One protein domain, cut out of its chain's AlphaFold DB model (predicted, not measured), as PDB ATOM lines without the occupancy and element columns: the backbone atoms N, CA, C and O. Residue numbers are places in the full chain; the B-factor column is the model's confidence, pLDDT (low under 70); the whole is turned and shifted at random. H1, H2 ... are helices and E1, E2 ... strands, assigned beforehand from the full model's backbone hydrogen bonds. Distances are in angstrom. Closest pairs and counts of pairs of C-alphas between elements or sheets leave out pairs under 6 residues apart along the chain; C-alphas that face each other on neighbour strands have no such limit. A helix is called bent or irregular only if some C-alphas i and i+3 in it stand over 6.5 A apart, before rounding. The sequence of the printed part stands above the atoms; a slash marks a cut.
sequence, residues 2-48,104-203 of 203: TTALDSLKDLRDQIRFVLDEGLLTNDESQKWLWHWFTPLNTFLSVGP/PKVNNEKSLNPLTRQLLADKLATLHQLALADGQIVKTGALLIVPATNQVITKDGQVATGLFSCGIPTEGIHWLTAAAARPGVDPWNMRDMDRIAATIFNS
ATOM      1  N   THR A   2      47.378 -24.195 -32.594       66.44
ATOM      2  CA  THR A   2      46.813 -25.549 -32.430       66.44
ATOM      3  C   THR A   2      46.692 -26.005 -30.970       66.44
ATOM      4  O   THR A   2      45.623 -26.434 -30.560       66.44
ATOM      5  N   THR A   3      47.723 -25.798 -30.141       74.81
ATOM      6  CA  THR A   3      47.752 -26.296 -28.750       74.81
ATOM      7  C   THR A   3      46.640 -25.726 -27.868       74.81
ATOM      8  O   THR A   3      45.996 -26.477 -27.151       74.81
ATOM      9  N   ALA A   4      46.362 -24.420 -27.945       77.88
ATOM     10  CA  ALA A   4      45.300 -23.801 -27.148       77.88
ATOM     11  C   ALA A   4      43.903 -24.297 -27.560       77.88
ATOM     12  O   ALA A   4      43.027 -24.472 -26.715       77.88
ATOM     13  N   LEU A   5      43.702 -24.547 -28.858       81.31
ATOM     14  CA  LEU A   5      42.443 -25.075 -29.367       81.31
ATOM     15  C   LEU A   5      42.245 -26.548 -28.997       81.31
ATOM     16  O   LEU A   5      41.127 -26.964 -28.703       81.31
ATOM     17  N   ASP A   6      43.315 -27.337 -29.003       80.88
ATOM     18  CA  ASP A   6      43.244 -28.729 -28.570       80.88
ATOM     19  C   ASP A   6      42.986 -28.818 -27.064       80.88
ATOM     20  O   ASP A   6      42.069 -29.533 -26.668       80.88
ATOM     21  N   SER A   7      43.616 -27.964 -26.246       82.69
ATOM     22  CA  SER A   7      43.267 -27.841 -24.823       82.69
ATOM     23  C   SER A   7      41.792 -27.481 -24.602       82.69
ATOM     24  O   SER A   7      41.160 -28.015 -23.698       82.69
ATOM     25  N   LEU A   8      41.199 -26.622 -25.442       85.44
ATOM     26  CA  LEU A   8      39.764 -26.312 -25.368       85.44
ATOM     27  C   LEU A   8      38.885 -27.540 -25.667       85.44
ATOM     28  O   LEU A   8      37.841 -27.716 -25.041       85.44
ATOM     29  N   LYS A   9      39.292 -28.395 -26.613       82.44
ATOM     30  CA  LYS A   9      38.586 -29.656 -26.898       82.44
ATOM     31  C   LYS A   9      38.751 -30.658 -25.757       82.44
ATOM     32  O   LYS A   9      37.802 -31.390 -25.489       82.44
ATOM     33  N   ASP A  10      39.906 -30.670 -25.102       84.62
ATOM     34  CA  ASP A  10      40.189 -31.569 -23.982       84.62
ATOM     35  C   ASP A  10      39.329 -31.244 -22.757       84.62
ATOM     36  O   ASP A  10      38.950 -32.157 -22.036       84.62
ATOM     37  N   LEU A  11      38.917 -29.980 -22.579       87.38
ATOM     38  CA  LEU A  11      38.004 -29.565 -21.503       87.38
ATOM     39  C   LEU A  11      36.585 -30.140 -21.623       87.38
ATOM     40  O   LEU A  11      35.784 -29.993 -20.698       87.38
ATOM     41  N   ARG A  12      36.220 -30.751 -22.757       89.38
ATOM     42  CA  ARG A  12      34.832 -31.159 -23.013       89.38
ATOM     43  C   ARG A  12      34.311 -32.166 -21.992       89.38
ATOM     44  O   ARG A  12      33.135 -32.101 -21.648       89.38
ATOM     45  N   ASP A  13      35.158 -33.065 -21.505       89.06
ATOM     46  CA  ASP A  13      34.733 -34.080 -20.539       89.06
ATOM     47  C   ASP A  13      34.588 -33.504 -19.125       89.06
ATOM     48  O   ASP A  13      33.668 -33.877 -18.405       89.06
ATOM     49  N   GLN A  14      35.405 -32.518 -18.755       91.81
ATOM     50  CA  GLN A  14      35.274 -31.773 -17.500       91.81
ATOM     51  C   GLN A  14      34.021 -30.896 -17.515       91.81
ATOM     52  O   GLN A  14      33.342 -30.782 -16.501       91.81
ATOM     53  N   ILE A  15      33.681 -30.308 -18.667       92.69
ATOM     54  CA  ILE A  15      32.427 -29.561 -18.833       92.69
ATOM     55  C   ILE A  15      31.217 -30.488 -18.688       92.69
ATOM     56  O   ILE A  15      30.263 -30.116 -18.007       92.69
ATOM     57  N   ARG A  16      31.263 -31.696 -19.268       91.25
ATOM     58  CA  ARG A  16      30.214 -32.707 -19.048       91.25
ATOM     59  C   ARG A  16      30.109 -33.089 -17.583       91.25
ATOM     60  O   ARG A  16      29.024 -33.009 -17.042       91.25
ATOM     61  N   PHE A  17      31.228 -33.374 -16.923       92.06
ATOM     62  CA  PHE A  17      31.241 -33.675 -15.493       92.06
ATOM     63  C   PHE A  17      30.587 -32.567 -14.650       92.06
ATOM     64  O   PHE A  17      29.726 -32.848 -13.828       92.06
ATOM     65  N   VAL A  18      30.943 -31.299 -14.884       94.00
ATOM     66  CA  VAL A  18      30.344 -30.148 -14.181       94.00
ATOM     67  C   VAL A  18      28.826 -30.081 -14.382       94.00
ATOM     68  O   VAL A  18      28.104 -29.742 -13.444       94.00
ATOM     69  N   LEU A  19      28.352 -30.382 -15.593       92.25
ATOM     70  CA  LEU A  19      26.929 -30.399 -15.923       92.25
ATOM     71  C   LEU A  19      26.207 -31.597 -15.290       92.25
ATOM     72  O   LEU A  19      25.175 -31.405 -14.653       92.25
ATOM     73  N   ASP A  20      26.765 -32.798 -15.439       89.62
ATOM     74  CA  ASP A  20      26.198 -34.067 -14.969       89.62
ATOM     75  C   ASP A  20      26.087 -34.099 -13.436       89.62
ATOM     76  O   ASP A  20      25.088 -34.568 -12.894       89.62
ATOM     77  N   GLU A  21      27.073 -33.531 -12.736       93.00
ATOM     78  CA  GLU A  21      27.094 -33.410 -11.273       93.00
ATOM     79  C   GLU A  21      26.310 -32.191 -10.749       93.00
ATOM     80  O   GLU A  21      26.258 -31.951  -9.543       93.00
ATOM     81  N   GLY A  22      25.705 -31.387 -11.633       92.25
ATOM     82  CA  GLY A  22      24.893 -30.232 -11.240       92.25
ATOM     83  C   GLY A  22      25.673 -29.156 -10.478       92.25
ATOM     84  O   GLY A  22      25.123 -28.501  -9.593       92.25
ATOM     85  N   LEU A  23      26.957 -28.959 -10.803       95.81
ATOM     86  CA  LEU A  23      27.846 -28.036 -10.078       95.81
ATOM     87  C   LEU A  23      27.611 -26.552 -10.417       95.81
ATOM     88  O   LEU A  23      28.278 -25.683  -9.858       95.81
ATOM     89  N   LEU A  24      26.686 -26.260 -11.333       95.25
ATOM     90  CA  LEU A  24      26.241 -24.913 -11.682       95.25
ATOM     91  C   LEU A  24      24.760 -24.763 -11.352       95.25
ATOM     92  O   LEU A  24      23.956 -25.648 -11.650       95.25
ATOM     93  N   THR A  25      24.379 -23.599 -10.829       96.62
ATOM     94  CA  THR A  25      22.962 -23.223 -10.754       96.62
ATOM     95  C   THR A  25      22.348 -23.108 -12.155       96.62
ATOM     96  O   THR A  25      23.056 -22.971 -13.157       96.62
ATOM     97  N   ASN A  26      21.014 -23.111 -12.250       96.19
ATOM     98  CA  ASN A  26      20.324 -22.949 -13.535       96.19
ATOM     99  C   ASN A  26      20.707 -21.631 -14.234       96.19
ATOM    100  O   ASN A  26      20.969 -21.627 -15.439       96.19
ATOM    101  N   ASP A  27      20.808 -20.538 -13.478       96.88
ATOM    102  CA  ASP A  27      21.243 -19.224 -13.954       96.88
ATOM    103  C   ASP A  27      22.681 -19.251 -14.496       96.88
ATOM    104  O   ASP A  27      22.953 -18.747 -15.592       96.88
ATOM    105  N   GLU A  28      23.610 -19.875 -13.769       96.69
ATOM    106  CA  GLU A  28      25.007 -20.011 -14.195       96.69
ATOM    107  C   GLU A  28      25.151 -20.920 -15.414       96.69
ATOM    108  O   GLU A  28      25.885 -20.581 -16.341       96.69
ATOM    109  N   SER A  29      24.424 -22.037 -15.450       95.31
ATOM    110  CA  SER A  29      24.375 -22.943 -16.598       95.31
ATOM    111  C   SER A  29      23.885 -22.206 -17.846       95.31
ATOM    112  O   SER A  29      24.544 -22.223 -18.890       95.31
ATOM    113  N   GLN A  30      22.775 -21.466 -17.746       95.06
ATOM    114  CA  GLN A  30      22.263 -20.664 -18.859       95.06
ATOM    115  C   GLN A  30      23.270 -19.608 -19.319       95.06
ATOM    116  O   GLN A  30      23.583 -19.520 -20.508       95.06
ATOM    117  N   LYS A  31      23.808 -18.821 -18.387       95.62
ATOM    118  CA  LYS A  31      24.719 -17.718 -18.703       95.62
ATOM    119  C   LYS A  31      26.054 -18.205 -19.262       95.62
ATOM    120  O   LYS A  31      26.478 -17.754 -20.326       95.62
ATOM    121  N   TRP A  32      26.733 -19.087 -18.539       95.44
ATOM    122  CA  TRP A  32      28.127 -19.428 -18.804       95.44
ATOM    123  C   TRP A  32      28.269 -20.602 -19.757       95.44
ATOM    124  O   TRP A  32      29.050 -20.501 -20.700       95.44
ATOM    125  N   LEU A  33      27.505 -21.682 -19.575       94.81
ATOM    126  CA  LEU A  33      27.613 -22.854 -20.440       94.81
ATOM    127  C   LEU A  33      26.876 -22.638 -21.767       94.81
ATOM    128  O   LEU A  33      27.486 -22.710 -22.837       94.81
ATOM    129  N   TRP A  34      25.573 -22.360 -21.718       93.44
ATOM    130  CA  TRP A  34      24.728 -22.362 -22.917       93.44
ATOM    131  C   TRP A  34      24.856 -21.093 -23.764       93.44
ATOM    132  O   TRP A  34      24.903 -21.185 -24.993       93.44
ATOM    133  N   HIS A  35      24.922 -19.912 -23.144       93.69
ATOM    134  CA  HIS A  35      24.981 -18.641 -23.874       93.69
ATOM    135  C   HIS A  35      26.395 -18.161 -24.199       93.69
ATOM    136  O   HIS A  35      26.579 -17.533 -25.240       93.69
ATOM    137  N   TRP A  36      27.387 -18.457 -23.356       94.56
ATOM    138  CA  TRP A  36      28.755 -17.978 -23.562       94.56
ATOM    139  C   TRP A  36      29.704 -19.061 -24.095       94.56
ATOM    140  O   TRP A  36      30.243 -18.921 -25.194       94.56
ATOM    141  N   PHE A  37      29.885 -20.165 -23.366       93.44
ATOM    142  CA  PHE A  37      30.901 -21.168 -23.688       93.44
ATOM    143  C   PHE A  37      30.547 -22.012 -24.915       93.44
ATOM    144  O   PHE A  37      31.394 -22.216 -25.779       93.44
ATOM    145  N   THR A  38      29.305 -22.490 -25.038       92.19
ATOM    146  CA  THR A  38      28.902 -23.376 -26.145       92.19
ATOM    147  C   THR A  38      29.069 -22.718 -27.523       92.19
ATOM    148  O   THR A  38      29.671 -23.349 -28.401       92.19
ATOM    149  N   PRO A  39      28.624 -21.460 -27.745       89.69
ATOM    150  CA  PRO A  39      28.876 -20.763 -29.005       89.69
ATOM    151  C   PRO A  39      30.367 -20.531 -29.269       89.69
ATOM    152  O   PRO A  39      30.820 -20.756 -30.389       89.69
ATOM    153  N   LEU A  40      31.140 -20.154 -28.242       90.25
ATOM    154  CA  LEU A  40      32.586 -19.948 -28.353       90.25
ATOM    155  C   LEU A  40      33.322 -21.243 -28.728       90.25
ATOM    156  O   LEU A  40      34.102 -21.258 -29.677       90.25
ATOM    157  N   ASN A  41      33.045 -22.344 -28.021       90.00
ATOM    158  CA  ASN A  41      33.599 -23.661 -28.323       90.00
ATOM    159  C   ASN A  41      33.227 -24.088 -29.744       90.00
ATOM    160  O   ASN A  41      34.092 -24.569 -30.467       90.00
ATOM    161  N   THR A  42      31.977 -23.894 -30.168       86.62
ATOM    162  CA  THR A  42      31.553 -24.238 -31.536       86.62
ATOM    163  C   THR A  42      32.341 -23.434 -32.566       86.62
ATOM    164  O   THR A  42      32.947 -24.026 -33.452       86.62
ATOM    165  N   PHE A  43      32.414 -22.111 -32.404       84.75
ATOM    166  CA  PHE A  43      33.146 -21.225 -33.310       84.75
ATOM    167  C   PHE A  43      34.633 -21.586 -33.424       84.75
ATOM    168  O   PHE A  43      35.174 -21.639 -34.524       84.75
ATOM    169  N   LEU A  44      35.292 -21.861 -32.296       85.94
ATOM    170  CA  LEU A  44      36.728 -22.137 -32.277       85.94
ATOM    171  C   LEU A  44      37.070 -23.566 -32.714       85.94
ATOM    172  O   LEU A  44      38.118 -23.783 -33.316       85.94
ATOM    173  N   SER A  45      36.227 -24.550 -32.390       81.31
ATOM    174  CA  SER A  45      36.550 -25.974 -32.571       81.31
ATOM    175  C   SER A  45      35.881 -26.641 -33.769       81.31
ATOM    176  O   SER A  45      36.255 -27.768 -34.106       81.31
ATOM    177  N   VAL A  46      34.920 -25.967 -34.405       76.25
ATOM    178  CA  VAL A  46      34.173 -26.451 -35.570       76.25
ATOM    179  C   VAL A  46      34.208 -25.367 -36.648       76.25
ATOM    180  O   VAL A  46      33.263 -24.602 -36.826       76.25
ATOM    181  N   GLY A  47      35.344 -25.275 -37.339       74.00
ATOM    182  CA  GLY A  47      35.532 -24.373 -38.474       74.00
ATOM    183  C   GLY A  47      35.285 -25.071 -39.818       74.00
ATOM    184  O   GLY A  47      35.405 -26.299 -39.895       74.00
ATOM    185  N   PRO A  48      34.953 -24.317 -40.882       77.75
ATOM    186  CA  PRO A  48      34.976 -24.852 -42.240       77.75
ATOM    187  C   PRO A  48      36.382 -25.362 -42.587       77.75
ATOM    188  O   PRO A  48      37.375 -24.917 -42.008       77.75
ATOM    189  N   PRO A 104      19.649 -25.017 -36.943       86.00
ATOM    190  CA  PRO A 104      18.874 -24.510 -35.820       86.00
ATOM    191  C   PRO A 104      19.355 -25.136 -34.508       86.00
ATOM    192  O   PRO A 104      19.821 -26.276 -34.473       86.00
ATOM    193  N   LYS A 105      19.182 -24.405 -33.402       88.31
ATOM    194  CA  LYS A 105      19.322 -24.993 -32.063       88.31
ATOM    195  C   LYS A 105      18.316 -26.135 -31.898       88.31
ATOM    196  O   LYS A 105      17.222 -26.081 -32.466       88.31
ATOM    197  N   VAL A 106      18.661 -27.125 -31.075       90.75
ATOM    198  CA  VAL A 106      17.742 -28.214 -30.727       90.75
ATOM    199  C   VAL A 106      16.460 -27.641 -30.141       90.75
ATOM    200  O   VAL A 106      16.476 -26.819 -29.228       90.75
ATOM    201  N   ASN A 107      15.332 -28.055 -30.712       95.56
ATOM    202  CA  ASN A 107      14.016 -27.648 -30.256       95.56
ATOM    203  C   ASN A 107      12.983 -28.709 -30.646       95.56
ATOM    204  O   ASN A 107      12.423 -28.680 -31.744       95.56
ATOM    205  N   ASN A 108      12.723 -29.645 -29.733       97.25
ATOM    206  CA  ASN A 108      11.750 -30.713 -29.958       97.25
ATOM    207  C   ASN A 108      10.310 -30.188 -30.092       97.25
ATOM    208  O   ASN A 108       9.515 -30.811 -30.788       97.25
ATOM    209  N   GLU A 109       9.984 -29.019 -29.521       95.75
ATOM    210  CA  GLU A 109       8.670 -28.369 -29.683       95.75
ATOM    211  C   GLU A 109       8.380 -28.015 -31.146       95.75
ATOM    212  O   GLU A 109       7.243 -28.103 -31.604       95.75
ATOM    213  N   LYS A 110       9.422 -27.615 -31.884       94.75
ATOM    214  CA  LYS A 110       9.345 -27.203 -33.294       94.75
ATOM    215  C   LYS A 110       9.812 -28.291 -34.262       94.75
ATOM    216  O   LYS A 110       9.948 -28.026 -35.455       94.75
ATOM    217  N   SER A 111      10.086 -29.497 -33.766       94.06
ATOM    218  CA  SER A 111      10.569 -30.596 -34.594       94.06
ATOM    219  C   SER A 111       9.510 -31.019 -35.612       94.06
ATOM    220  O   SER A 111       8.335 -31.167 -35.281       94.06
ATOM    221  N   LEU A 112       9.934 -31.260 -36.854       94.31
ATOM    222  CA  LEU A 112       9.091 -31.863 -37.890       94.31
ATOM    223  C   LEU A 112       9.135 -33.397 -37.862       94.31
ATOM    224  O   LEU A 112       8.426 -34.036 -38.637       94.31
ATOM    225  N   ASN A 113       9.939 -33.997 -36.974       95.25
ATOM    226  CA  ASN A 113      10.002 -35.446 -36.826       95.25
ATOM    227  C   ASN A 113       8.627 -35.982 -36.367       95.25
ATOM    228  O   ASN A 113       8.140 -35.563 -35.311       95.25
ATOM    229  N   PRO A 114       7.994 -36.897 -37.128       97.44
ATOM    230  CA  PRO A 114       6.643 -37.360 -36.825       97.44
ATOM    231  C   PRO A 114       6.550 -38.063 -35.466       97.44
ATOM    232  O   PRO A 114       5.581 -37.839 -34.747       97.44
ATOM    233  N   LEU A 115       7.575 -38.828 -35.072       96.88
ATOM    234  CA  LEU A 115       7.617 -39.512 -33.780       96.88
ATOM    235  C   LEU A 115       7.699 -38.511 -32.623       96.88
ATOM    236  O   LEU A 115       6.899 -38.587 -31.697       96.88
ATOM    237  N   THR A 116       8.613 -37.537 -32.681       97.00
ATOM    238  CA  THR A 116       8.729 -36.504 -31.633       97.00
ATOM    239  C   THR A 116       7.423 -35.728 -31.474       97.00
ATOM    240  O   THR A 116       6.962 -35.511 -30.355       97.00
ATOM    241  N   ARG A 117       6.799 -35.338 -32.594       97.88
ATOM    242  CA  ARG A 117       5.515 -34.626 -32.578       97.88
ATOM    243  C   ARG A 117       4.412 -35.465 -31.946       97.88
ATOM    244  O   ARG A 117       3.653 -34.935 -31.141       97.88
ATOM    245  N   GLN A 118       4.339 -36.748 -32.294       98.06
ATOM    246  CA  GLN A 118       3.342 -37.657 -31.746       98.06
ATOM    247  C   GLN A 118       3.553 -37.897 -30.248       98.06
ATOM    248  O   GLN A 118       2.609 -37.748 -29.486       98.06
ATOM    249  N   LEU A 119       4.784 -38.157 -29.797       97.75
ATOM    250  CA  LEU A 119       5.087 -38.349 -28.372       97.75
ATOM    251  C   LEU A 119       4.682 -37.139 -27.517       97.75
ATOM    252  O   LEU A 119       4.137 -37.308 -26.427       97.75
ATOM    253  N   LEU A 120       4.927 -35.919 -28.009       97.94
ATOM    254  CA  LEU A 120       4.512 -34.691 -27.326       97.94
ATOM    255  C   LEU A 120       2.986 -34.498 -27.360       97.94
ATOM    256  O   LEU A 120       2.405 -34.093 -26.354       97.94
ATOM    257  N   ALA A 121       2.335 -34.789 -28.492       97.94
ATOM    258  CA  ALA A 121       0.881 -34.678 -28.641       97.94
ATOM    259  C   ALA A 121       0.130 -35.677 -27.744       97.94
ATOM    260  O   ALA A 121      -0.815 -35.298 -27.053       97.94
ATOM    261  N   ASP A 122       0.619 -36.914 -27.689       97.75
ATOM    262  CA  ASP A 122       0.058 -38.016 -26.905       97.75
ATOM    263  C   ASP A 122       0.489 -37.959 -25.429       97.75
ATOM    264  O   ASP A 122       0.144 -38.842 -24.647       97.75
ATOM    265  N   LYS A 123       1.236 -36.916 -25.026       97.81
ATOM    266  CA  LYS A 123       1.741 -36.693 -23.656       97.81
ATOM    267  C   LYS A 123       2.696 -37.776 -23.133       97.81
ATOM    268  O   LYS A 123       3.050 -37.773 -21.952       97.81
ATOM    269  N   LEU A 124       3.182 -38.642 -24.021       97.69
ATOM    270  CA  LEU A 124       4.179 -39.679 -23.743       97.69
ATOM    271  C   LEU A 124       5.599 -39.113 -23.571       97.69
ATOM    272  O   LEU A 124       6.494 -39.824 -23.129       97.69
ATOM    273  N   ALA A 125       5.800 -37.831 -23.875       98.06
ATOM    274  CA  ALA A 125       6.996 -37.069 -23.541       98.06
ATOM    275  C   ALA A 125       6.628 -35.628 -23.156       98.06
ATOM    276  O   ALA A 125       5.573 -35.111 -23.529       98.06
ATOM    277  N   THR A 126       7.525 -34.943 -22.450       98.12
ATOM    278  CA  THR A 126       7.464 -33.487 -22.250       98.12
ATOM    279  C   THR A 126       8.824 -32.852 -22.518       98.12
ATOM    280  O   THR A 126       9.817 -33.546 -22.715       98.12
ATOM    281  N   LEU A 127       8.873 -31.525 -22.567       97.88
ATOM    282  CA  LEU A 127      10.111 -30.772 -22.757       97.88
ATOM    283  C   LEU A 127      10.780 -30.481 -21.418       97.88
ATOM    284  O   LEU A 127      10.095 -30.192 -20.435       97.88
ATOM    285  N   HIS A 128      12.109 -30.490 -21.413       97.69
ATOM    286  CA  HIS A 128      12.902 -30.060 -20.272       97.69
ATOM    287  C   HIS A 128      12.821 -28.544 -20.078       97.69
ATOM    288  O   HIS A 128      12.804 -27.754 -21.034       97.69
ATOM    289  N   GLN A 129      12.742 -28.151 -18.811       96.75
ATOM    290  CA  GLN A 129      12.572 -26.777 -18.373       96.75
ATOM    291  C   GLN A 129      13.481 -26.511 -17.180       96.75
ATOM    292  O   GLN A 129      13.605 -27.354 -16.297       96.75
ATOM    293  N   LEU A 130      14.074 -25.324 -17.150       94.94
ATOM    294  CA  LEU A 130      14.878 -24.832 -16.041       94.94
ATOM    295  C   LEU A 130      14.131 -23.694 -15.357       94.94
ATOM    296  O   LEU A 130      13.668 -22.776 -16.033       94.94
ATOM    297  N   ALA A 131      14.035 -23.749 -14.032       96.88
ATOM    298  CA  ALA A 131      13.558 -22.636 -13.223       96.88
ATOM    299  C   ALA A 131      14.751 -21.783 -12.781       96.88
ATOM    300  O   ALA A 131      15.664 -22.298 -12.135       96.88
ATOM    301  N   LEU A 132      14.756 -20.509 -13.154       96.19
ATOM    302  CA  LEU A 132      15.774 -19.546 -12.741       96.19
ATOM    303  C   LEU A 132      15.457 -18.972 -11.356       96.19
ATOM    304  O   LEU A 132      14.328 -19.078 -10.867       96.19
ATOM    305  N   ALA A 133      16.451 -18.341 -10.734       96.62
ATOM    306  CA  ALA A 133      16.320 -17.748  -9.404       96.62
ATOM    307  C   ALA A 133      15.247 -16.642  -9.323       96.62
ATOM    308  O   ALA A 133      14.671 -16.421  -8.259       96.62
ATOM    309  N   ASP A 134      14.950 -15.969 -10.438       96.06
ATOM    310  CA  ASP A 134      13.901 -14.946 -10.544       96.06
ATOM    311  C   ASP A 134      12.487 -15.521 -10.786       96.06
ATOM    312  O   ASP A 134      11.516 -14.771 -10.904       96.06
ATOM    313  N   GLY A 135      12.356 -16.851 -10.852       95.50
ATOM    314  CA  GLY A 135      11.106 -17.557 -11.131       95.50
ATOM    315  C   GLY A 135      10.784 -17.718 -12.621       95.50
ATOM    316  O   GLY A 135       9.768 -18.334 -12.956       95.50
ATOM    317  N   GLN A 136      11.623 -17.210 -13.529       96.44
ATOM    318  CA  GLN A 136      11.465 -17.452 -14.959       96.44
ATOM    319  C   GLN A 136      11.686 -18.934 -15.292       96.44
ATOM    320  O   GLN A 136      12.615 -19.575 -14.802       96.44
ATOM    321  N   ILE A 137      10.852 -19.468 -16.187       96.50
ATOM    322  CA  ILE A 137      11.011 -20.817 -16.733       96.50
ATOM    323  C   ILE A 137      11.594 -20.744 -18.144       96.50
ATOM    324  O   ILE A 137      10.977 -20.189 -19.057       96.50
ATOM    325  N   VAL A 138      12.756 -21.363 -18.340       94.75
ATOM    326  CA  VAL A 138      13.424 -21.469 -19.642       94.75
ATOM    327  C   VAL A 138      13.239 -22.876 -20.201       94.75
ATOM    328  O   VAL A 138      13.613 -23.862 -19.571       94.75
ATOM    329  N   LYS A 139      12.689 -22.987 -21.413       94.69
ATOM    330  CA  LYS A 139      12.661 -24.252 -22.163       94.69
ATOM    331  C   LYS A 139      14.021 -24.477 -22.815       94.69
ATOM    332  O   LYS A 139      14.447 -23.648 -23.617       94.69
ATOM    333  N   THR A 140      14.665 -25.610 -22.545       95.44
ATOM    334  CA  THR A 140      15.970 -25.913 -23.164       95.44
ATOM    335  C   THR A 140      15.841 -26.439 -24.592       95.44
ATOM    336  O   THR A 140      16.798 -26.389 -25.354       95.44
ATOM    337  N   GLY A 141      14.653 -26.926 -24.966       95.94
ATOM    338  CA  GLY A 141      14.393 -27.558 -26.257       95.94
ATOM    339  C   GLY A 141      14.588 -29.076 -26.252       95.94
ATOM    340  O   GLY A 141      14.098 -29.726 -27.176       95.94
ATOM    341  N   ALA A 142      15.209 -29.645 -25.212       97.69
ATOM    342  CA  ALA A 142      15.352 -31.087 -25.013       97.69
ATOM    343  C   ALA A 142      14.016 -31.761 -24.663       97.69
ATOM    344  O   ALA A 142      13.143 -31.148 -24.040       97.69
ATOM    345  N   LEU A 143      13.883 -33.045 -25.003       98.12
ATOM    346  CA  LEU A 143      12.929 -33.926 -24.331       98.12
ATOM    347  C   LEU A 143      13.383 -34.138 -22.885       98.12
ATOM    348  O   LEU A 143      14.570 -34.314 -22.622       98.12
ATOM    349  N   LEU A 144      12.435 -34.113 -21.954       98.44
ATOM    350  CA  LEU A 144      12.697 -34.381 -20.550       98.44
ATOM    351  C   LEU A 144      12.964 -35.876 -20.361       98.44
ATOM    352  O   LEU A 144      12.146 -36.718 -20.738       98.44
ATOM    353  N   ILE A 145      14.101 -36.182 -19.753       97.94
ATOM    354  CA  ILE A 145      14.544 -37.536 -19.435       97.94
ATOM    355  C   ILE A 145      15.038 -37.604 -17.991       97.94
ATOM    356  O   ILE A 145      15.339 -36.576 -17.386       97.94
ATOM    357  N   VAL A 146      15.169 -38.816 -17.459       96.94
ATOM    358  CA  VAL A 146      15.988 -39.099 -16.276       96.94
ATOM    359  C   VAL A 146      17.454 -39.146 -16.727       96.94
ATOM    360  O   VAL A 146      17.808 -40.087 -17.437       96.94
ATOM    361  N   PRO A 147      18.335 -38.199 -16.340       93.50
ATOM    362  CA  PRO A 147      19.708 -38.150 -16.866       93.50
ATOM    363  C   PRO A 147      20.499 -39.438 -16.608       93.50
ATOM    364  O   PRO A 147      21.234 -39.916 -17.466       93.50
ATOM    365  N   ALA A 148      20.265 -40.058 -15.448       92.38
ATOM    366  CA  ALA A 148      20.927 -41.290 -15.050       92.38
ATOM    367  C   ALA A 148      20.514 -42.526 -15.865       92.38
ATOM    368  O   ALA A 148      21.206 -43.525 -15.777       92.38
ATOM    369  N   THR A 149      19.418 -42.521 -16.632       94.94
ATOM    370  CA  THR A 149      18.983 -43.707 -17.407       94.94
ATOM    371  C   THR A 149      18.563 -43.393 -18.837       94.94
ATOM    372  O   THR A 149      18.303 -44.312 -19.609       94.94
ATOM    373  N   ASN A 150      18.484 -42.114 -19.208       96.75
ATOM    374  CA  ASN A 150      17.931 -41.628 -20.472       96.75
ATOM    375  C   ASN A 150      16.464 -42.042 -20.724       96.75
ATOM    376  O   ASN A 150      15.965 -41.911 -21.845       96.75
ATOM    377  N   GLN A 151      15.740 -42.504 -19.698       97.81
ATOM    378  CA  GLN A 151      14.307 -42.786 -19.802       97.81
ATOM    379  C   GLN A 151      13.515 -41.494 -19.951       97.81
ATOM    380  O   GLN A 151      13.749 -40.531 -19.223       97.81
ATOM    381  N   VAL A 152      12.552 -41.484 -20.867       98.44
ATOM    382  CA  VAL A 152      11.689 -40.323 -21.108       98.44
ATOM    383  C   VAL A 152      10.752 -40.103 -19.926       98.44
ATOM    384  O   VAL A 152      10.194 -41.049 -19.375       98.44
ATOM    385  N   ILE A 153      10.549 -38.841 -19.554       98.62
ATOM    386  CA  ILE A 153       9.531 -38.444 -18.584       98.62
ATOM    387  C   ILE A 153       8.302 -37.944 -19.353       98.62
ATOM    388  O   ILE A 153       8.382 -37.074 -20.226       98.62
ATOM    389  N   THR A 154       7.153 -38.526 -19.027       98.19
ATOM    390  CA  THR A 154       5.843 -38.173 -19.588       98.19
ATOM    391  C   THR A 154       5.379 -36.795 -19.113       98.19
ATOM    392  O   THR A 154       5.927 -36.215 -18.171       98.19
ATOM    393  N   LYS A 155       4.321 -36.253 -19.728       97.38
ATOM    394  CA  LYS A 155       3.761 -34.955 -19.314       97.38
ATOM    395  C   LYS A 155       3.279 -34.931 -17.863       97.38
ATOM    396  O   LYS A 155       3.340 -33.874 -17.236       97.38
ATOM    397  N   ASP A 156       2.854 -36.079 -17.347       96.75
ATOM    398  CA  ASP A 156       2.337 -36.243 -15.986       96.75
ATOM    399  C   ASP A 156       3.456 -36.512 -14.957       96.75
ATOM    400  O   ASP A 156       3.188 -36.829 -13.799       96.75
ATOM    401  N   GLY A 157       4.724 -36.400 -15.370       97.06
ATOM    402  CA  GLY A 157       5.890 -36.561 -14.498       97.06
ATOM    403  C   GLY A 157       6.284 -38.013 -14.221       97.06
ATOM    404  O   GLY A 157       7.179 -38.251 -13.416       97.06
ATOM    405  N   GLN A 158       5.647 -38.988 -14.878       98.00
ATOM    406  CA  GLN A 158       6.001 -40.403 -14.745       98.00
ATOM    407  C   GLN A 158       7.157 -40.770 -15.673       98.00
ATOM    408  O   GLN A 158       7.188 -40.325 -16.823       98.00
ATOM    409  N   VAL A 159       8.064 -41.622 -15.194       97.88
ATOM    410  CA  VAL A 159       9.109 -42.232 -16.024       97.88
ATOM    411  C   VAL A 159       8.457 -43.263 -16.944       97.88
ATOM    412  O   VAL A 159       7.794 -44.187 -16.479       97.88
ATOM    413  N   ALA A 160       8.620 -43.097 -18.253       95.56
ATOM    414  CA  ALA A 160       8.028 -43.981 -19.243       95.56
ATOM    415  C   ALA A 160       8.716 -45.358 -19.240       95.56
ATOM    416  O   ALA A 160       9.945 -45.473 -19.308       95.56
ATOM    417  N   THR A 161       7.918 -46.422 -19.193       92.44
ATOM    418  CA  THR A 161       8.413 -47.800 -19.288       92.44
ATOM    419  C   THR A 161       8.821 -48.111 -20.726       92.44
ATOM    420  O   THR A 161       8.031 -47.930 -21.649       92.44
ATOM    421  N   GLY A 162      10.054 -48.583 -20.927       93.50
ATOM    422  CA  GLY A 162      10.548 -49.011 -22.241       93.50
ATOM    423  C   GLY A 162      10.794 -47.887 -23.257       93.50
ATOM    424  O   GLY A 162      11.113 -48.184 -24.406       93.50
ATOM    425  N   LEU A 163      10.668 -46.614 -22.864       96.88
ATOM    426  CA  LEU A 163      10.896 -45.466 -23.742       96.88
ATOM    427  C   LEU A 163      12.103 -44.649 -23.274       96.88
ATOM    428  O   LEU A 163      12.128 -44.114 -22.166       96.88
ATOM    429  N   PHE A 164      13.076 -44.508 -24.169       97.75
ATOM    430  CA  PHE A 164      14.339 -43.819 -23.929       97.75
ATOM    431  C   PHE A 164      14.581 -42.772 -25.017       97.75
ATOM    432  O   PHE A 164      14.106 -42.911 -26.145       97.75
ATOM    433  N   SER A 165      15.333 -41.726 -24.686       96.94
ATOM    434  CA  SER A 165      15.770 -40.703 -25.635       96.94
ATOM    435  C   SER A 165      17.241 -40.392 -25.399       96.94
ATOM    436  O   SER A 165      17.661 -40.205 -24.264       96.94
ATOM    437  N   CYS A 166      18.023 -40.310 -26.469       94.88
ATOM    438  CA  CYS A 166      19.464 -40.083 -26.422       94.88
ATOM    439  C   CYS A 166      19.917 -39.240 -27.622       94.88
ATOM    440  O   CYS A 166      19.196 -39.104 -28.614       94.88
ATOM    441  N   GLY A 167      21.115 -38.662 -27.542       93.81
ATOM    442  CA  GLY A 167      21.668 -37.837 -28.618       93.81
ATOM    443  C   GLY A 167      20.959 -36.486 -28.756       93.81
ATOM    444  O   GLY A 167      20.502 -35.913 -27.769       93.81
ATOM    445  N   ILE A 168      20.855 -35.971 -29.985       94.81
ATOM    446  CA  ILE A 168      20.383 -34.603 -30.288       94.81
ATOM    447  C   ILE A 168      19.061 -34.224 -29.595       94.81
ATOM    448  O   ILE A 168      18.993 -33.124 -29.051       94.81
ATOM    449  N   PRO A 169      18.022 -35.083 -29.524       96.00
ATOM    450  CA  PRO A 169      16.784 -34.757 -28.812       96.00
ATOM    451  C   PRO A 169      16.953 -34.437 -27.318       96.00
ATOM    452  O   PRO A 169      16.033 -33.878 -26.726       96.00
ATOM    453  N   THR A 170      18.096 -34.772 -26.715       96.25
ATOM    454  CA  THR A 170      18.423 -34.519 -25.300       96.25
ATOM    455  C   THR A 170      19.374 -33.333 -25.087       96.25
ATOM    456  O   THR A 170      19.687 -33.010 -23.942       96.25
ATOM    457  N   GLU A 171      19.814 -32.652 -26.156       95.25
ATOM    458  CA  GLU A 171      20.678 -31.465 -26.055       95.25
ATOM    459  C   GLU A 171      19.987 -30.363 -25.245       95.25
ATOM    460  O   GLU A 171      18.899 -29.901 -25.599       95.25
ATOM    461  N   GLY A 172      20.630 -29.934 -24.162       94.25
ATOM    462  CA  GLY A 172      20.044 -29.039 -23.161       94.25
ATOM    463  C   GLY A 172      19.808 -29.715 -21.809       94.25
ATOM    464  O   GLY A 172      19.559 -29.015 -20.830       94.25
ATOM    465  N   ILE A 173      19.891 -31.048 -21.765       95.38
ATOM    466  CA  ILE A 173      20.194 -31.841 -20.562       95.38
ATOM    467  C   ILE A 173      21.631 -32.339 -20.692       95.38
ATOM    468  O   ILE A 173      22.468 -32.018 -19.860       95.38
ATOM    469  N   HIS A 174      21.921 -33.024 -21.799       94.19
ATOM    470  CA  HIS A 174      23.275 -33.400 -22.196       94.19
ATOM    471  C   HIS A 174      23.897 -32.304 -23.059       94.19
ATOM    472  O   HIS A 174      23.187 -31.573 -23.759       94.19
ATOM    473  N   TRP A 175      25.226 -32.196 -23.035       93.94
ATOM    474  CA  TRP A 175      25.963 -31.179 -23.782       93.94
ATOM    475  C   TRP A 175      26.787 -31.765 -24.929       93.94
ATOM    476  O   TRP A 175      27.548 -32.728 -24.760       93.94
ATOM    477  N   LEU A 176      26.684 -31.119 -26.097       90.94
ATOM    478  CA  LEU A 176      27.419 -31.476 -27.308       90.94
ATOM    479  C   LEU A 176      27.116 -32.917 -27.753       90.94
ATOM    480  O   LEU A 176      28.016 -33.731 -27.985       90.94
ATOM    481  N   THR A 177      25.827 -33.225 -27.862       92.50
ATOM    482  CA  THR A 177      25.269 -34.543 -28.191       92.50
ATOM    483  C   THR A 177      25.462 -34.948 -29.652       92.50
ATOM    484  O   THR A 177      25.455 -36.135 -29.966       92.50
ATOM    485  N   ALA A 178      25.716 -33.988 -30.546       88.12
ATOM    486  CA  ALA A 178      26.076 -34.230 -31.947       88.12
ATOM    487  C   ALA A 178      27.562 -34.622 -32.138       88.12
ATOM    488  O   ALA A 178      28.120 -34.467 -33.226       88.12
ATOM    489  N   ALA A 179      28.232 -35.093 -31.083       82.75
ATOM    490  CA  ALA A 179      29.617 -35.539 -31.141       82.75
ATOM    491  C   ALA A 179      29.716 -37.006 -31.585       82.75
ATOM    492  O   ALA A 179      29.072 -37.890 -31.022       82.75
ATOM    493  N   ALA A 180      30.582 -37.271 -32.563       80.50
ATOM    494  CA  ALA A 180      30.917 -38.631 -32.964       80.50
ATOM    495  C   ALA A 180      31.836 -39.309 -31.932       80.50
ATOM    496  O   ALA A 180      32.734 -38.674 -31.368       80.50
ATOM    497  N   ALA A 181      31.633 -40.612 -31.729       84.31
ATOM    498  CA  ALA A 181      32.561 -41.449 -30.977       84.31
ATOM    499  C   ALA A 181      33.913 -41.518 -31.706       84.31
ATOM    500  O   ALA A 181      33.962 -41.646 -32.932       84.31
ATOM    501  N   ARG A 182      35.015 -41.441 -30.955       80.31
ATOM    502  CA  ARG A 182      36.360 -41.661 -31.499       80.31
ATOM    503  C   ARG A 182      36.758 -43.128 -31.296       80.31
ATOM    504  O   ARG A 182      36.451 -43.682 -30.244       80.31
ATOM    505  N   PRO A 183      37.439 -43.766 -32.260       83.62
ATOM    506  CA  PRO A 183      37.977 -45.107 -32.056       83.62
ATOM    507  C   PRO A 183      39.004 -45.149 -30.916       83.62
ATOM    508  O   PRO A 183      39.782 -44.211 -30.753       83.62
ATOM    509  N   GLY A 184      39.033 -46.255 -30.169       86.06
ATOM    510  CA  GLY A 184      40.066 -46.527 -29.161       86.06
ATOM    511  C   GLY A 184      39.948 -45.734 -27.855       86.06
ATOM    512  O   GLY A 184      40.897 -45.728 -27.077       86.06
ATOM    513  N   VAL A 185      38.813 -45.077 -27.608       86.00
ATOM    514  CA  VAL A 185      38.506 -44.409 -26.331       86.00
ATOM    515  C   VAL A 185      37.192 -44.942 -25.752       86.00
ATOM    516  O   VAL A 185      36.496 -45.702 -26.421       86.00
ATOM    517  N   ASP A 186      36.855 -44.527 -24.529       88.00
ATOM    518  CA  ASP A 186      35.574 -44.807 -23.860       88.00
ATOM    519  C   ASP A 186      34.664 -43.554 -23.876       88.00
ATOM    520  O   ASP A 186      34.597 -42.793 -22.902       88.00
ATOM    521  N   PRO A 187      34.032 -43.226 -25.022       88.25
ATOM    522  CA  PRO A 187      33.334 -41.963 -25.174       88.25
ATOM    523  C   PRO A 187      31.998 -41.984 -24.420       88.25
ATOM    524  O   PRO A 187      31.284 -42.985 -24.383       88.25
ATOM    525  N   TRP A 188      31.628 -40.833 -23.854       88.06
ATOM    526  CA  TRP A 188      30.410 -40.667 -23.049       88.06
ATOM    527  C   TRP A 188      29.134 -41.170 -23.753       88.06
ATOM    528  O   TRP A 188      28.290 -41.793 -23.121       88.06
ATOM    529  N   ASN A 189      29.010 -40.957 -25.066       89.12
ATOM    530  CA  ASN A 189      27.822 -41.339 -25.824       89.12
ATOM    531  C   ASN A 189      27.677 -42.860 -25.975       89.12
ATOM    532  O   ASN A 189      26.553 -43.332 -26.087       89.12
ATOM    533  N   MET A 190      28.773 -43.627 -25.959       91.88
ATOM    534  CA  MET A 190      28.715 -45.094 -25.922       91.88
ATOM    535  C   MET A 190      28.328 -45.579 -24.525       91.88
ATOM    536  O   MET A 190      27.421 -46.398 -24.408       91.88
ATOM    537  N   ARG A 191      28.901 -44.982 -23.468       90.69
ATOM    538  CA  ARG A 191      28.509 -45.262 -22.074       90.69
ATOM    539  C   ARG A 191      27.019 -45.024 -21.825       90.69
ATOM    540  O   ARG A 191      26.386 -45.784 -21.097       90.69
ATOM    541  N   ASP A 192      26.444 -43.998 -22.446       91.31
ATOM    542  CA  ASP A 192      25.006 -43.734 -22.383       91.31
ATOM    543  C   ASP A 192      24.165 -44.829 -23.053       91.31
ATOM    544  O   ASP A 192      23.124 -45.205 -22.515       91.31
ATOM    545  N   MET A 193      24.611 -45.368 -24.192       93.75
ATOM    546  CA  MET A 193      23.921 -46.483 -24.856       93.75
ATOM    547  C   MET A 193      24.031 -47.771 -24.042       93.75
ATOM    548  O   MET A 193      23.030 -48.472 -23.886       93.75
ATOM    549  N   ASP A 194      25.200 -48.047 -23.462       94.31
ATOM    550  CA  ASP A 194      25.405 -49.191 -22.571       94.31
ATOM    551  C   ASP A 194      24.505 -49.096 -21.338       94.31
ATOM    552  O   ASP A 194      23.903 -50.087 -20.920       94.31
ATOM    553  N   ARG A 195      24.342 -47.891 -20.780       93.75
ATOM    554  CA  ARG A 195      23.450 -47.658 -19.643       93.75
ATOM    555  C   ARG A 195      21.983 -47.880 -20.005       93.75
ATOM    556  O   ARG A 195      21.256 -48.491 -19.221       93.75
ATOM    557  N   ILE A 196      21.550 -47.432 -21.187       96.12
ATOM    558  CA  ILE A 196      20.202 -47.711 -21.706       96.12
ATOM    559  C   ILE A 196      19.999 -49.220 -21.853       96.12
ATOM    560  O   ILE A 196      19.019 -49.754 -21.340       96.12
ATOM    561  N   ALA A 197      20.941 -49.921 -22.490       96.38
ATOM    562  CA  ALA A 197      20.871 -51.368 -22.666       96.38
ATOM    563  C   ALA A 197      20.797 -52.099 -21.315       96.38
ATOM    564  O   ALA A 197      19.904 -52.915 -21.106       96.38
ATOM    565  N   ALA A 198      21.668 -51.753 -20.364       95.06
ATOM    566  CA  ALA A 198      21.632 -52.307 -19.013       95.06
ATOM    567  C   ALA A 198      20.296 -52.029 -18.307       95.06
ATOM    568  O   ALA A 198      19.763 -52.917 -17.649       95.06
ATOM    569  N   THR A 199      19.724 -50.832 -18.469       95.06
ATOM    570  CA  THR A 199      18.408 -50.494 -17.902       95.06
ATOM    571  C   THR A 199      17.309 -51.373 -18.490       95.06
ATOM    572  O   THR A 199      16.483 -51.868 -17.737       95.06
ATOM    573  N   ILE A 200      17.325 -51.625 -19.803       94.94
ATOM    574  CA  ILE A 200      16.344 -52.490 -20.478       94.94
ATOM    575  C   ILE A 200      16.398 -53.934 -19.959       94.94
ATOM    576  O   ILE A 200      15.359 -54.572 -19.818       94.94
ATOM    577  N   PHE A 201      17.593 -54.471 -19.699       93.12
ATOM    578  CA  PHE A 201      17.749 -55.867 -19.272       93.12
ATOM    579  C   PHE A 201      17.643 -56.079 -17.756       93.12
ATOM    580  O   PHE A 201      17.445 -57.213 -17.325       93.12
ATOM    581  N   ASN A 202      17.769 -55.013 -16.958       86.31
ATOM    582  CA  ASN A 202      17.667 -55.064 -15.496       86.31
ATOM    583  C   ASN A 202      16.312 -54.566 -14.954       86.31
ATOM    584  O   ASN A 202      16.129 -54.562 -13.735       86.31
ATOM    585  N   SER A 203      15.405 -54.109 -15.825       66.50
ATOM    586  CA  SER A 203      14.056 -53.629 -15.482       66.50
ATOM    587  C   SER A 203      13.006 -54.728 -15.434       66.50
ATOM    588  O   SER A 203      13.045 -55.593 -16.337       66.50
TER     589      SER A 203
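What this domain is: This is residues 2 to 48 and 104 to 203 of the 203 residues of an uncharacterized protein of Enterococcus faecalis PF3 (UniProt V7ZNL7). Two small strand hairpins, E1-E2 and E3-E4, lie on one side of the domain, and H1, H2 and the bent H3 lie on the other, with H3 folding back after H1 and H2. H3a reaches the hairpin E1-E2, H5 runs beside E3-E4, H4 lies far out before E1, and the unnamed stretch of residues 165 to 187 passes through the middle before swinging out to H5. The printed part has 147 residues, with five named helices and four named strands in the order H1 H2 H3 H4 E1 E2 E3 E4 H5; it is mixed, helices and strands, in two antiparallel sheets of two strands each. It is compact, with a radius of gyration of the C-alphas of 16.1 A and spans of 48 by 42 by 30 A.

How they stand to each other: H1, residues 2 to 10, and H2, residues 12 to 20, meet only through their link. H3, residues 26 to 45, was assigned as one helix by its hydrogen bonds but is bent, with C-alphas 35 and 38 6.6 A apart; its arms H3a, residues 26 to 35, and H3b, residues 38 to 45, stand at a shallow tilt of 30 degrees. H1 and H3b touch, the closest C-alphas being those of Leu 5 and Ser 45, 6.8 A apart, at a steep tilt of 41 degrees, opposite ways. H2 and H3a are close but not clearly touching, with Leu 19 and Ser 29 closest, their C-alphas 7.9 A apart. H4, residues 114 to 121, touches no helix. E1, residues 127 to 131, and E2, residues 137 to 143, form an antiparallel hairpin at 151 degrees; N 128 and O 142 are 2.9 A apart, within hydrogen-bond range. The closest C-alphas of H3a and E1 are those of Asn 26 and Leu 130, 6.3 A apart. E3, residues 151 to 153, and E4, residues 159 to 164, form the other hairpin, antiparallel at 134 degrees, with N 160 and O 152 2.8 A apart, within hydrogen-bond range. The closest C-alphas of E4 and H5, residues 188 to 202, are those of Gly 162 and Ile 200, 7.0 A apart. Every O i to N i+4 pair is within hydrogen-bond range in H1, H2, H3b, H4 and H5, and 4 of 6 are in H3a.

Where its parts are: H1 begins at C-alpha 2, (46.813, -25.549, -32.430), and is 12.3 A long; H2 is 12.2 A, H3a 12.1 A, H3b 10.3 A and H4 10.4 A. E1 is 13.0 A, E2 15.3 A, E3 6.6 A and E4 9.6 A. H5, 20.7 A long, ends at C-alpha 202, (17.667, -55.064, -15.496).

The domain as a whole: The two C-alphas farthest apart, those of Thr 3 and Asp 122, are 49.1 A apart. Residues 49 to 103 are not printed, and C-alphas 48 and 104 are 17.3 A apart across the cut. The link from E4 to H5, 23 residues, is long. The mean pLDDT of the printed part is 92.3, with residues 2 and 203 under 70.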